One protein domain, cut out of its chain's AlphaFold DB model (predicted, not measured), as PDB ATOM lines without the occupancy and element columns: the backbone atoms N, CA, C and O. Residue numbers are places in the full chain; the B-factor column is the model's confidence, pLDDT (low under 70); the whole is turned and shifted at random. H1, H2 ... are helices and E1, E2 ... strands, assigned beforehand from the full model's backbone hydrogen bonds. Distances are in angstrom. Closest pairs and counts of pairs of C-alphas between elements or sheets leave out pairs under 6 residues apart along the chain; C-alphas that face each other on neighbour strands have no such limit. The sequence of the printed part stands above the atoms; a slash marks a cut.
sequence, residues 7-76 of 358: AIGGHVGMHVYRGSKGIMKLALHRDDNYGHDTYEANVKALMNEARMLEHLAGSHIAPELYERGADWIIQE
ATOM      1  N   ALA A   7      94.747 122.360  93.837       91.94
ATOM      2  CA  ALA A   7      95.472 123.601  93.577       91.94
ATOM      3  C   ALA A   7      95.420 123.929  92.075       91.94
ATOM      4  O   ALA A   7      95.825 123.113  91.246       91.94
ATOM      5  N   ILE A   8      94.927 125.119  91.729       90.12
ATOM      6  CA  ILE A   8      94.783 125.573  90.334       90.12
ATOM      7  C   ILE A   8      95.677 126.770  89.994       90.12
ATOM      8  O   ILE A   8      95.673 127.234  88.857       90.12
ATOM      9  N   GLY A   9      96.465 127.255  90.955       86.06
ATOM     10  CA  GLY A   9      97.448 128.314  90.747       86.06
ATOM     11  C   GLY A   9      97.500 129.307  91.903       86.06
ATOM     12  O   GLY A   9      97.272 128.956  93.060       86.06
ATOM     13  N   GLY A  10      97.839 130.549  91.570       79.69
ATOM     14  CA  GLY A  10      98.000 131.666  92.496       79.69
ATOM     15  C   GLY A  10      99.087 132.628  92.023       79.69
ATOM     16  O   GLY A  10      99.838 132.327  91.093       79.69
ATOM     17  N   HIS A  11      99.173 133.793  92.659       76.12
ATOM     18  CA  HIS A  11     100.272 134.738  92.462       76.12
ATOM     19  C   HIS A  11     101.218 134.714  93.670       76.12
ATOM     20  O   HIS A  11     101.018 133.981  94.640       76.12
ATOM     21  N   VAL A  12     102.300 135.497  93.617       72.44
ATOM     22  CA  VAL A  12     103.235 135.616  94.746       72.44
ATOM     23  C   VAL A  12     102.446 135.993  96.003       72.44
ATOM     24  O   VAL A  12     101.771 137.018  96.003       72.44
ATOM     25  N   GLY A  13     102.502 135.133  97.026       83.25
ATOM     26  CA  GLY A  13     101.844 135.363  98.312       83.25
ATOM     27  C   GLY A  13     100.415 134.824  98.450       83.25
ATOM     28  O   GLY A  13      99.788 135.071  99.476       83.25
ATOM     29  N   MET A  14      99.895 134.081  97.463       89.50
ATOM     30  CA  MET A  14      98.544 133.514  97.519       89.50
ATOM     31  C   MET A  14      98.449 132.149  96.838       89.50
ATOM     32  O   MET A  14      99.037 131.938  95.777       89.50
ATOM     33  N   HIS A  15      97.672 131.235  97.415       92.88
ATOM     34  CA  HIS A  15      97.256 129.998  96.753       92.88
ATOM     35  C   HIS A  15      95.777 130.038  96.393       92.88
ATOM     36  O   HIS A  15      94.952 130.554  97.147       92.88
ATOM     37  N   VAL A  16      95.456 129.446  95.244       94.50
ATOM     38  CA  VAL A  16      94.094 129.305  94.741       94.50
ATOM     39  C   VAL A  16      93.787 127.826  94.545       94.50
ATOM     40  O   VAL A  16      94.488 127.112  93.820       94.50
ATOM     41  N   TYR A  17      92.718 127.376  95.187       95.31
ATOM     42  CA  TYR A  17      92.228 126.009  95.145       95.31
ATOM     43  C   TYR A  17      90.824 125.975  94.550       95.31
ATOM     44  O   TYR A  17      89.998 126.839  94.833       95.31
ATOM     45  N   ARG A  18      90.539 124.944  93.762       95.00
ATOM     46  CA  ARG A  18      89.196 124.594  93.299       95.00
ATOM     47  C   ARG A  18      88.704 123.391  94.091       95.00
ATOM     48  O   ARG A  18      89.411 122.391  94.169       95.00
ATOM     49  N   GLY A  19      87.503 123.476  94.651       93.44
ATOM     50  CA  GLY A  19      86.863 122.374  95.367       93.44
ATOM     51  C   GLY A  19      85.348 122.366  95.180       93.44
ATOM     52  O   GLY A  19      84.784 123.217  94.498       93.44
ATOM     53  N   SER A  20      84.667 121.417  95.822       92.62
ATOM     54  CA  SER A  20      83.209 121.233  95.706       92.62
ATOM     55  C   SER A  20      82.370 122.431  96.172       92.62
ATOM     56  O   SER A  20      81.220 122.568  95.763       92.62
ATOM     57  N   LYS A  21      82.940 123.309  97.007       92.12
ATOM     58  CA  LYS A  21      82.310 124.553  97.473       92.12
ATOM     59  C   LYS A  21      82.573 125.773  96.577       92.12
ATOM     60  O   LYS A  21      81.966 126.808  96.820       92.12
ATOM     61  N   GLY A  22      83.474 125.685  95.596       95.69
ATOM     62  CA  GLY A  22      83.885 126.816  94.756       95.69
ATOM     63  C   GLY A  22      85.401 127.034  94.729       95.69
ATOM     64  O   GLY A  22      86.184 126.095  94.908       95.69
ATOM     65  N   ILE A  23      85.813 128.282  94.505       96.75
ATOM     66  CA  ILE A  23      87.216 128.708  94.514       96.75
ATOM     67  C   ILE A  23      87.586 129.229  95.898       96.75
ATOM     68  O   ILE A  23      87.015 130.211  96.367       96.75
ATOM     69  N   MET A  24      88.576 128.602  96.532       96.75
ATOM     70  CA  MET A  24      89.194 129.098  97.759       96.75
ATOM     71  C   MET A  24      90.489 129.832  97.423       96.75
ATOM     72  O   MET A  24      91.385 129.262  96.800       96.75
ATOM     73  N   LYS A  25      90.615 131.074  97.882       96.56
ATOM     74  CA  LYS A  25      91.864 131.842  97.834       96.56
ATOM     75  C   LYS A  25      92.396 132.012  99.257       96.56
ATOM     76  O   LYS A  25      91.629 132.373 100.146       96.56
ATOM     77  N   LEU A  26      93.684 131.747  99.469       95.31
ATOM     78  CA  LEU A  26      94.352 131.788 100.777       95.31
ATOM     79  C   LEU A  26      95.634 132.621 100.688       95.31
ATOM     80  O   LEU A  26      96.505 132.317  99.868       95.31
ATOM     81  N   ALA A  27      95.763 133.640 101.538       94.12
ATOM     82  CA  ALA A  27      96.993 134.410 101.680       94.12
ATOM     83  C   ALA A  27      98.078 133.576 102.380       94.12
ATOM     84  O   ALA A  27      97.801 132.825 103.312       94.12
ATOM     85  N   LEU A  28      99.325 133.714 101.937       89.75
ATOM     86  CA  LEU A  28     100.461 132.955 102.453       89.75
ATOM     87  C   LEU A  28     101.580 133.870 102.933       89.75
ATOM     88  O   LEU A  28     101.827 134.928 102.349       89.75
ATOM     89  N   HIS A  29     102.297 133.406 103.955       87.06
ATOM     90  CA  HIS A  29     103.593 133.960 104.323       87.06
ATOM     91  C   HIS A  29     104.578 133.714 103.189       87.06
ATOM     92  O   HIS A  29     104.833 132.567 102.803       87.06
ATOM     93  N   ARG A  30     105.098 134.798 102.618       79.81
ATOM     94  CA  ARG A  30     106.072 134.724 101.535       79.81
ATOM     95  C   ARG A  30     106.890 135.997 101.473       79.81
ATOM     96  O   ARG A  30     106.334 137.093 101.390       79.81
ATOM     97  N   ASP A  31     108.196 135.804 101.410       80.50
ATOM     98  CA  ASP A  31     109.144 136.883 101.200       80.50
ATOM     99  C   ASP A  31     109.057 137.405  99.760       80.50
ATOM    100  O   ASP A  31     108.974 136.631  98.796       80.50
ATOM    101  N   ASP A  32     109.078 138.726  99.604       77.50
ATOM    102  CA  ASP A  32     109.314 139.365  98.314       77.50
ATOM    103  C   ASP A  32     110.780 139.212  97.861       77.50
ATOM    104  O   ASP A  32     111.620 138.589  98.514       77.50
ATOM    105  N   ASN A  33     111.120 139.819  96.720       74.75
ATOM    106  CA  ASN A  33     112.487 139.800  96.184       74.75
ATOM    107  C   ASN A  33     113.522 140.513  97.082       74.75
ATOM    108  O   ASN A  33     114.712 140.498  96.760       74.75
ATOM    109  N   TYR A  34     113.088 141.147  98.172       74.06
ATOM    110  CA  TYR A  34     113.906 141.881  99.130       74.06
ATOM    111  C   TYR A  34     113.914 141.230 100.523       74.06
ATOM    112  O   TYR A  34     114.567 141.751 101.428       74.06
ATOM    113  N   GLY A  35     113.258 140.076 100.696       78.19
ATOM    114  CA  GLY A  35     113.199 139.374 101.977       78.19
ATOM    115  C   GLY A  35     112.157 139.938 102.948       78.19
ATOM    116  O   GLY A  35     112.271 139.706 104.150       78.19
ATOM    117  N   HIS A  36     111.187 140.722 102.470       79.31
ATOM    118  CA  HIS A  36     110.085 141.222 103.288       79.31
ATOM    119  C   HIS A  36     108.887 140.278 103.202       79.31
ATOM    120  O   HIS A  36     108.397 140.014 102.105       79.31
ATOM    121  N   ASP A  37     108.383 139.812 104.350       80.62
ATOM    122  CA  ASP A  37     107.141 139.038 104.393       80.62
ATOM    123  C   ASP A  37     105.972 139.900 103.899       80.62
ATOM    124  O   ASP A  37     105.664 140.961 104.447       80.62
ATOM    125  N   THR A  38     105.324 139.434 102.838       85.75
ATOM    126  CA  THR A  38     104.210 140.124 102.183       85.75
ATOM    127  C   THR A  38     102.841 139.711 102.719       85.75
ATOM    128  O   THR A  38     101.833 140.214 102.224       85.75
ATOM    129  N   TYR A  39     102.777 138.830 103.727       91.00
ATOM    130  CA  TYR A  39     101.526 138.258 104.235       91.00
ATOM    131  C   TYR A  39     100.441 139.304 104.517       91.00
ATOM    132  O   TYR A  39      99.347 139.205 103.966       91.00
ATOM    133  N   GLU A  40     100.739 140.353 105.292       90.94
ATOM    134  CA  GLU A  40      99.751 141.390 105.630       90.94
ATOM    135  C   GLU A  40      99.218 142.128 104.390       90.94
ATOM    136  O   GLU A  40      98.029 142.449 104.307       90.94
ATOM    137  N   ALA A  41     100.079 142.370 103.397       88.81
ATOM    138  CA  ALA A  41      99.678 142.993 102.140       88.81
ATOM    139  C   ALA A  41      98.769 142.063 101.318       88.81
ATOM    140  O   ALA A  41      97.772 142.528 100.761       88.81
ATOM    141  N   ASN A  42      99.061 140.759 101.296       90.94
ATOM    142  CA  ASN A  42      98.243 139.753 100.613       90.94
ATOM    143  C   ASN A  42      96.880 139.580 101.291       90.94
ATOM    144  O   ASN A  42      95.861 139.544 100.605       90.94
ATOM    145  N   VAL A  43      96.840 139.552 102.628       94.31
ATOM    146  CA  VAL A  43      95.587 139.545 103.398       94.31
ATOM    147  C   VAL A  43      94.761 140.789 103.071       94.31
ATOM    148  O   VAL A  43      93.572 140.679 102.781       94.31
ATOM    149  N   LYS A  44      95.379 141.976 103.033       92.38
ATOM    150  CA  LYS A  44      94.683 143.219 102.672       92.38
ATOM    151  C   LYS A  44      94.119 143.183 101.247       92.38
ATOM    152  O   LYS A  44      92.986 143.612 101.046       92.38
ATOM    153  N   ALA A  45      94.884 142.685 100.277       91.19
ATOM    154  CA  ALA A  45      94.432 142.530  98.894       91.19
ATOM    155  C   ALA A  45      93.249 141.552  98.792       91.19
ATOM    156  O   ALA A  45      92.254 141.846  98.132       91.19
ATOM    157  N   LEU A  46      93.313 140.439  99.525       94.50
ATOM    158  CA  LEU A  46      92.259 139.432  99.550       94.50
ATOM    159  C   LEU A  46      90.973 139.935 100.217       94.50
ATOM    160  O   LEU A  46      89.871 139.705  99.725       94.50
ATOM    161  N   MET A  47      91.105 140.671 101.320       95.94
ATOM    162  CA  MET A  47      89.965 141.319 101.969       95.94
ATOM    163  C   MET A  47      89.378 142.439 101.106       95.94
ATOM    164  O   MET A  47      88.176 142.692 101.170       95.94
ATOM    165  N   ASN A  48      90.194 143.093 100.274       94.56
ATOM    166  CA  ASN A  48      89.690 144.038  99.286       94.56
ATOM    167  C   ASN A  48      88.892 143.333  98.180       94.56
ATOM    168  O   ASN A  48      87.813 143.811  97.844       94.56
ATOM    169  N   GLU A  49      89.349 142.181  97.680       96.00
ATOM    170  CA  GLU A  49      88.552 141.355  96.764       96.00
ATOM    171  C   GLU A  49      87.215 140.962  97.405       96.00
ATOM    172  O   GLU A  49      86.173 141.232  96.816       96.00
ATOM    173  N   ALA A  50      87.211 140.456  98.645       97.69
ATOM    174  CA  ALA A  50      85.970 140.155  99.369       97.69
ATOM    175  C   ALA A  50      85.019 141.362  99.427       97.69
ATOM    176  O   ALA A  50      83.833 141.227  99.140       97.69
ATOM    177  N   ARG A  51      85.549 142.551  99.756       96.69
ATOM    178  CA  ARG A  51      84.788 143.810  99.788       96.69
ATOM    179  C   ARG A  51      84.166 144.130  98.425       96.69
ATOM    180  O   ARG A  51      83.020 144.561  98.377       96.69
ATOM    181  N   MET A  52      84.912 143.953  97.335       97.19
ATOM    182  CA  MET A  52      84.407 144.199  95.979       97.19
ATOM    183  C   MET A  52      83.330 143.190  95.579       97.19
ATOM    184  O   MET A  52      82.317 143.599  95.022       97.19
ATOM    185  N   LEU A  53      83.504 141.906  95.905       98.00
ATOM    186  CA  LEU A  53      82.498 140.877  95.625       98.00
ATOM    187  C   LEU A  53      81.204 141.114  96.415       98.00
ATOM    188  O   LEU A  53      80.126 141.035  95.842       98.00
ATOM    189  N   GLU A  54      81.294 141.492  97.696       97.75
ATOM    190  CA  GLU A  54      80.124 141.894  98.496       97.75
ATOM    191  C   GLU A  54      79.390 143.089  97.870       97.75
ATOM    192  O   GLU A  54      78.162 143.130  97.846       97.75
ATOM    193  N   HIS A  55      80.140 144.060  97.342       97.25
ATOM    194  CA  HIS A  55      79.582 145.247  96.695       97.25
ATOM    195  C   HIS A  55      78.928 144.943  95.339       97.25
ATOM    196  O   HIS A  55      78.003 145.640  94.932       97.25
ATOM    197  N   LEU A  56      79.407 143.908  94.647       97.62
ATOM    198  CA  LEU A  56      78.938 143.463  93.333       97.62
ATOM    199  C   LEU A  56      77.970 142.272  93.396       97.62
ATOM    200  O   LEU A  56      77.610 141.737  92.345       97.62
ATOM    201  N   ALA A  57      77.542 141.859  94.588       97.19
ATOM    202  CA  ALA A  57      76.636 140.729  94.768       97.19
ATOM    203  C   ALA A  57      75.347 140.910  93.945       97.19
ATOM    204  O   ALA A  57      74.718 141.972  93.973       97.19
ATOM    205  N   GLY A  58      74.961 139.885  93.183       95.25
ATOM    206  CA  GLY A  58      73.792 139.916  92.300       95.25
ATOM    207  C   GLY A  58      73.953 140.738  91.014       95.25
ATOM    208  O   GLY A  58      73.005 140.843  90.239       95.25
ATOM    209  N   SER A  59      75.129 141.314  90.741       95.12
ATOM    210  CA  SER A  59      75.382 142.063  89.498       95.12
ATOM    211  C   SER A  59      75.590 141.171  88.269       95.12
ATOM    212  O   SER A  59      75.583 141.673  87.145       95.12
ATOM    213  N   HIS A  60      75.818 139.871  88.480       94.62
ATOM    214  CA  HIS A  60      76.187 138.865  87.476       94.62
ATOM    215  C   HIS A  60      77.515 139.110  86.734       94.62
ATOM    216  O   HIS A  60      77.931 138.255  85.956       94.62
ATOM    217  N   ILE A  61      78.227 140.213  86.999       96.25
ATOM    218  CA  ILE A  61      79.521 140.533  86.368       96.25
ATOM    219  C   ILE A  61      80.739 140.081  87.186       96.25
ATOM    220  O   ILE A  61      81.872 140.259  86.744       96.25
ATOM    221  N   ALA A  62      80.517 139.533  88.379       97.56
ATOM    222  CA  ALA A  62      81.532 139.052  89.309       97.56
ATOM    223  C   ALA A  62      81.043 137.750  89.976       97.56
ATOM    224  O   ALA A  62      79.832 137.523  90.006       97.56
ATOM    225  N   PRO A  63      81.949 136.896  90.489       97.56
ATOM    226  CA  PRO A  63      81.561 135.706  91.241       97.56
ATOM    227  C   PRO A  63      80.897 136.074  92.572       97.56
ATOM    228  O   PRO A  63      81.289 137.042  93.222       97.56
ATOM    229  N   GLU A  64      79.951 135.256  93.024       98.12
ATOM    230  CA  GLU A  64      79.370 135.423  94.359       98.12
ATOM    231  C   GLU A  64      80.376 135.052  95.462       98.12
ATOM    232  O   GLU A  64      81.090 134.049  95.372       98.12
ATOM    233  N   LEU A  65      80.423 135.844  96.538       98.31
ATOM    234  CA  LEU A  65      81.193 135.512  97.738       98.31
ATOM    235  C   LEU A  65      80.357 134.604  98.648       98.31
ATOM    236  O   LEU A  65      79.282 134.992  99.099       98.31
ATOM    237  N   TYR A  66      80.871 133.419  98.976       97.81
ATOM    238  CA  TYR A  66      80.178 132.471  99.852       97.81
ATOM    239  C   TYR A  66      80.603 132.602 101.311       97.81
ATOM    240  O   TYR A  66      79.764 132.667 102.207       97.81
ATOM    241  N   GLU A  67      81.911 132.617 101.563       97.31
ATOM    242  CA  GLU A  67      82.476 132.644 102.913       97.31
ATOM    243  C   GLU A  67      83.783 133.458 102.912       97.31
ATOM    244  O   GLU A  67      84.512 133.484 101.919       97.31
ATOM    245  N   ARG A  68      84.126 134.094 104.039       97.12
ATOM    246  CA  ARG A  68      85.456 134.685 104.253       97.12
ATOM    247  C   ARG A  68      85.961 134.439 105.669       97.12
ATOM    248  O   ARG A  68      85.182 134.470 106.622       97.12
ATOM    249  N   GLY A  69      87.266 134.232 105.790       96.75
ATOM    250  CA  GLY A  69      88.002 134.165 107.047       96.75
ATOM    251  C   GLY A  69      88.924 135.367 107.239       96.75
ATOM    252  O   GLY A  69      88.779 136.391 106.576       96.75
ATOM    253  N   ALA A  70      89.883 135.239 108.158       95.75
ATOM    254  CA  ALA A  70      90.861 136.295 108.428       95.75
ATOM    255  C   ALA A  70      91.862 136.484 107.274       95.75
ATOM    256  O   ALA A  70      92.312 137.599 107.029       95.75
ATOM    257  N   ASP A  71      92.195 135.404 106.567       96.06
ATOM    258  CA  ASP A  71      93.241 135.343 105.543       96.06
ATOM    259  C   ASP A  71      92.849 134.492 104.323       96.06
ATOM    260  O   ASP A  71      93.692 134.156 103.490       96.06
ATOM    261  N   TRP A  72      91.561 134.167 104.188       96.88
ATOM    262  CA  TRP A  72      91.027 133.396 103.068       96.88
ATOM    263  C   TRP A  72      89.625 133.854 102.654       96.88
ATOM    264  O   TRP A  72      88.885 134.428 103.457       96.88
ATOM    265  N   ILE A  73      89.244 133.553 101.412       97.75
ATOM    266  CA  ILE A  73      87.870 133.688 100.898       97.75
ATOM    267  C   ILE A  73      87.464 132.432 100.126       97.75
ATOM    268  O   ILE A  73      88.321 131.743  99.569       97.75
ATOM    269  N   ILE A  74      86.163 132.147 100.087       97.75
ATOM    270  CA  ILE A  74      85.541 131.162  99.199       97.75
ATOM    271  C   ILE A  74      84.511 131.893  98.342       97.75
ATOM    272  O   ILE A  74      83.601 132.533  98.873       97.75
ATOM    273  N   GLN A  75      84.645 131.765  97.029       97.75
ATOM    274  CA  GLN A  75      83.774 132.389  96.036       97.75
ATOM    275  C   GLN A  75      83.277 131.365  95.011       97.75
ATOM    276  O   GLN A  75      83.803 130.252  94.909       97.75
ATOM    277  N   GLU A  76      82.281 131.757  94.229       97.56
ATOM    278  CA  GLU A  76      81.763 130.983  93.109       97.56
ATOM    279  C   GLU A  76      82.874 130.557  92.134       97.56
ATOM    280  O   GLU A  76      83.750 131.340  91.756       97.56
TER     281      GLU A  76
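Overview. This is residues 7 to 76 of the 358 residues of an uncharacterized protein of marine sediment metagenome (UniProt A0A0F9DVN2). One twisted antiparallel sheet of five strands has a single long helix, H1, lying along one face, over E3, E5 and E4, while the other face has no named helix on it. Loops at the two ends of the helix, residues 28 to 38 and 56 to 64, hold the two ends of the longest axis. The printed part has 70 residues, with E1, E2, E3, H1, E4 and E5 in that order along the chain and E1, E2, E3, E5, E4 across the sheet. The class is mixed, helices and strands; the whole is compact, with a radius of gyration of the C-alphas of 12.6 A, yet elongated, spanning 41 by 24 by 19 A.

Along the chain. Find C-alpha 7 at (95.472, 123.601, 93.577), where E1 begins; it runs to residue 9. E2, residues 14 to 19, is 16.3 A long, and E3, residues 22 to 27, is 16.7 A long. Look next for C-alpha 39 at (101.526, 138.258, 104.235): from there H1 runs 24.2 A to residue 55. E4 holds residues 65 to 68, and E5, residues 72 to 75, ends with C-alpha 75 at (83.774, 132.389, 96.036).

Arrangement. Begin with E1, E2 and E3, a meander, each strand the antiparallel neighbour of the one before. In the hairpin of E1 and E2, N 8 and O 16 are 2.9 A apart; in that of E2 and E3, N 17 and O 24 are 2.8 A apart. E3 and E5 are antiparallel, with N 25 and O 73 at 2.9 A, and E4 and E5 form a hairpin, with N 74 and O 67 at 2.8 A. The edge strands E1 and E4 are apart. The sheet is strongly twisted, but only just, with C-alphas up to 4.0 A off its best plane. H1 is on the sheet at a height over the sheet of 8.6 A, and runs along the strands, at 16 degrees to E3 on the local plane. It lies over E3 and E5, and only just over E4, on which 3 of its C-alphas fall. Look at Ala 27 and Asn 42, the closest C-alphas of E3 and H1, 5.6 A apart, and at Leu 53 and Leu 65, those of H1 and E4, 5.9 A apart. E3, H1 and E4 make a split strand-helix-strand unit, two strands running the same way with E5 between them in the sheet; its crossover is right-handed. In H1 every O i to N i+4 pair is within hydrogen-bond range.

Size, cuts and confidence. The two farthest C-alphas, those of Tyr 34 and Gly 58, are 40.7 A apart. The printed part has no cut. The link from E3 to H1, 11 residues, is long. The mean pLDDT of the printed part is 91.8, and no printed residue is under 70.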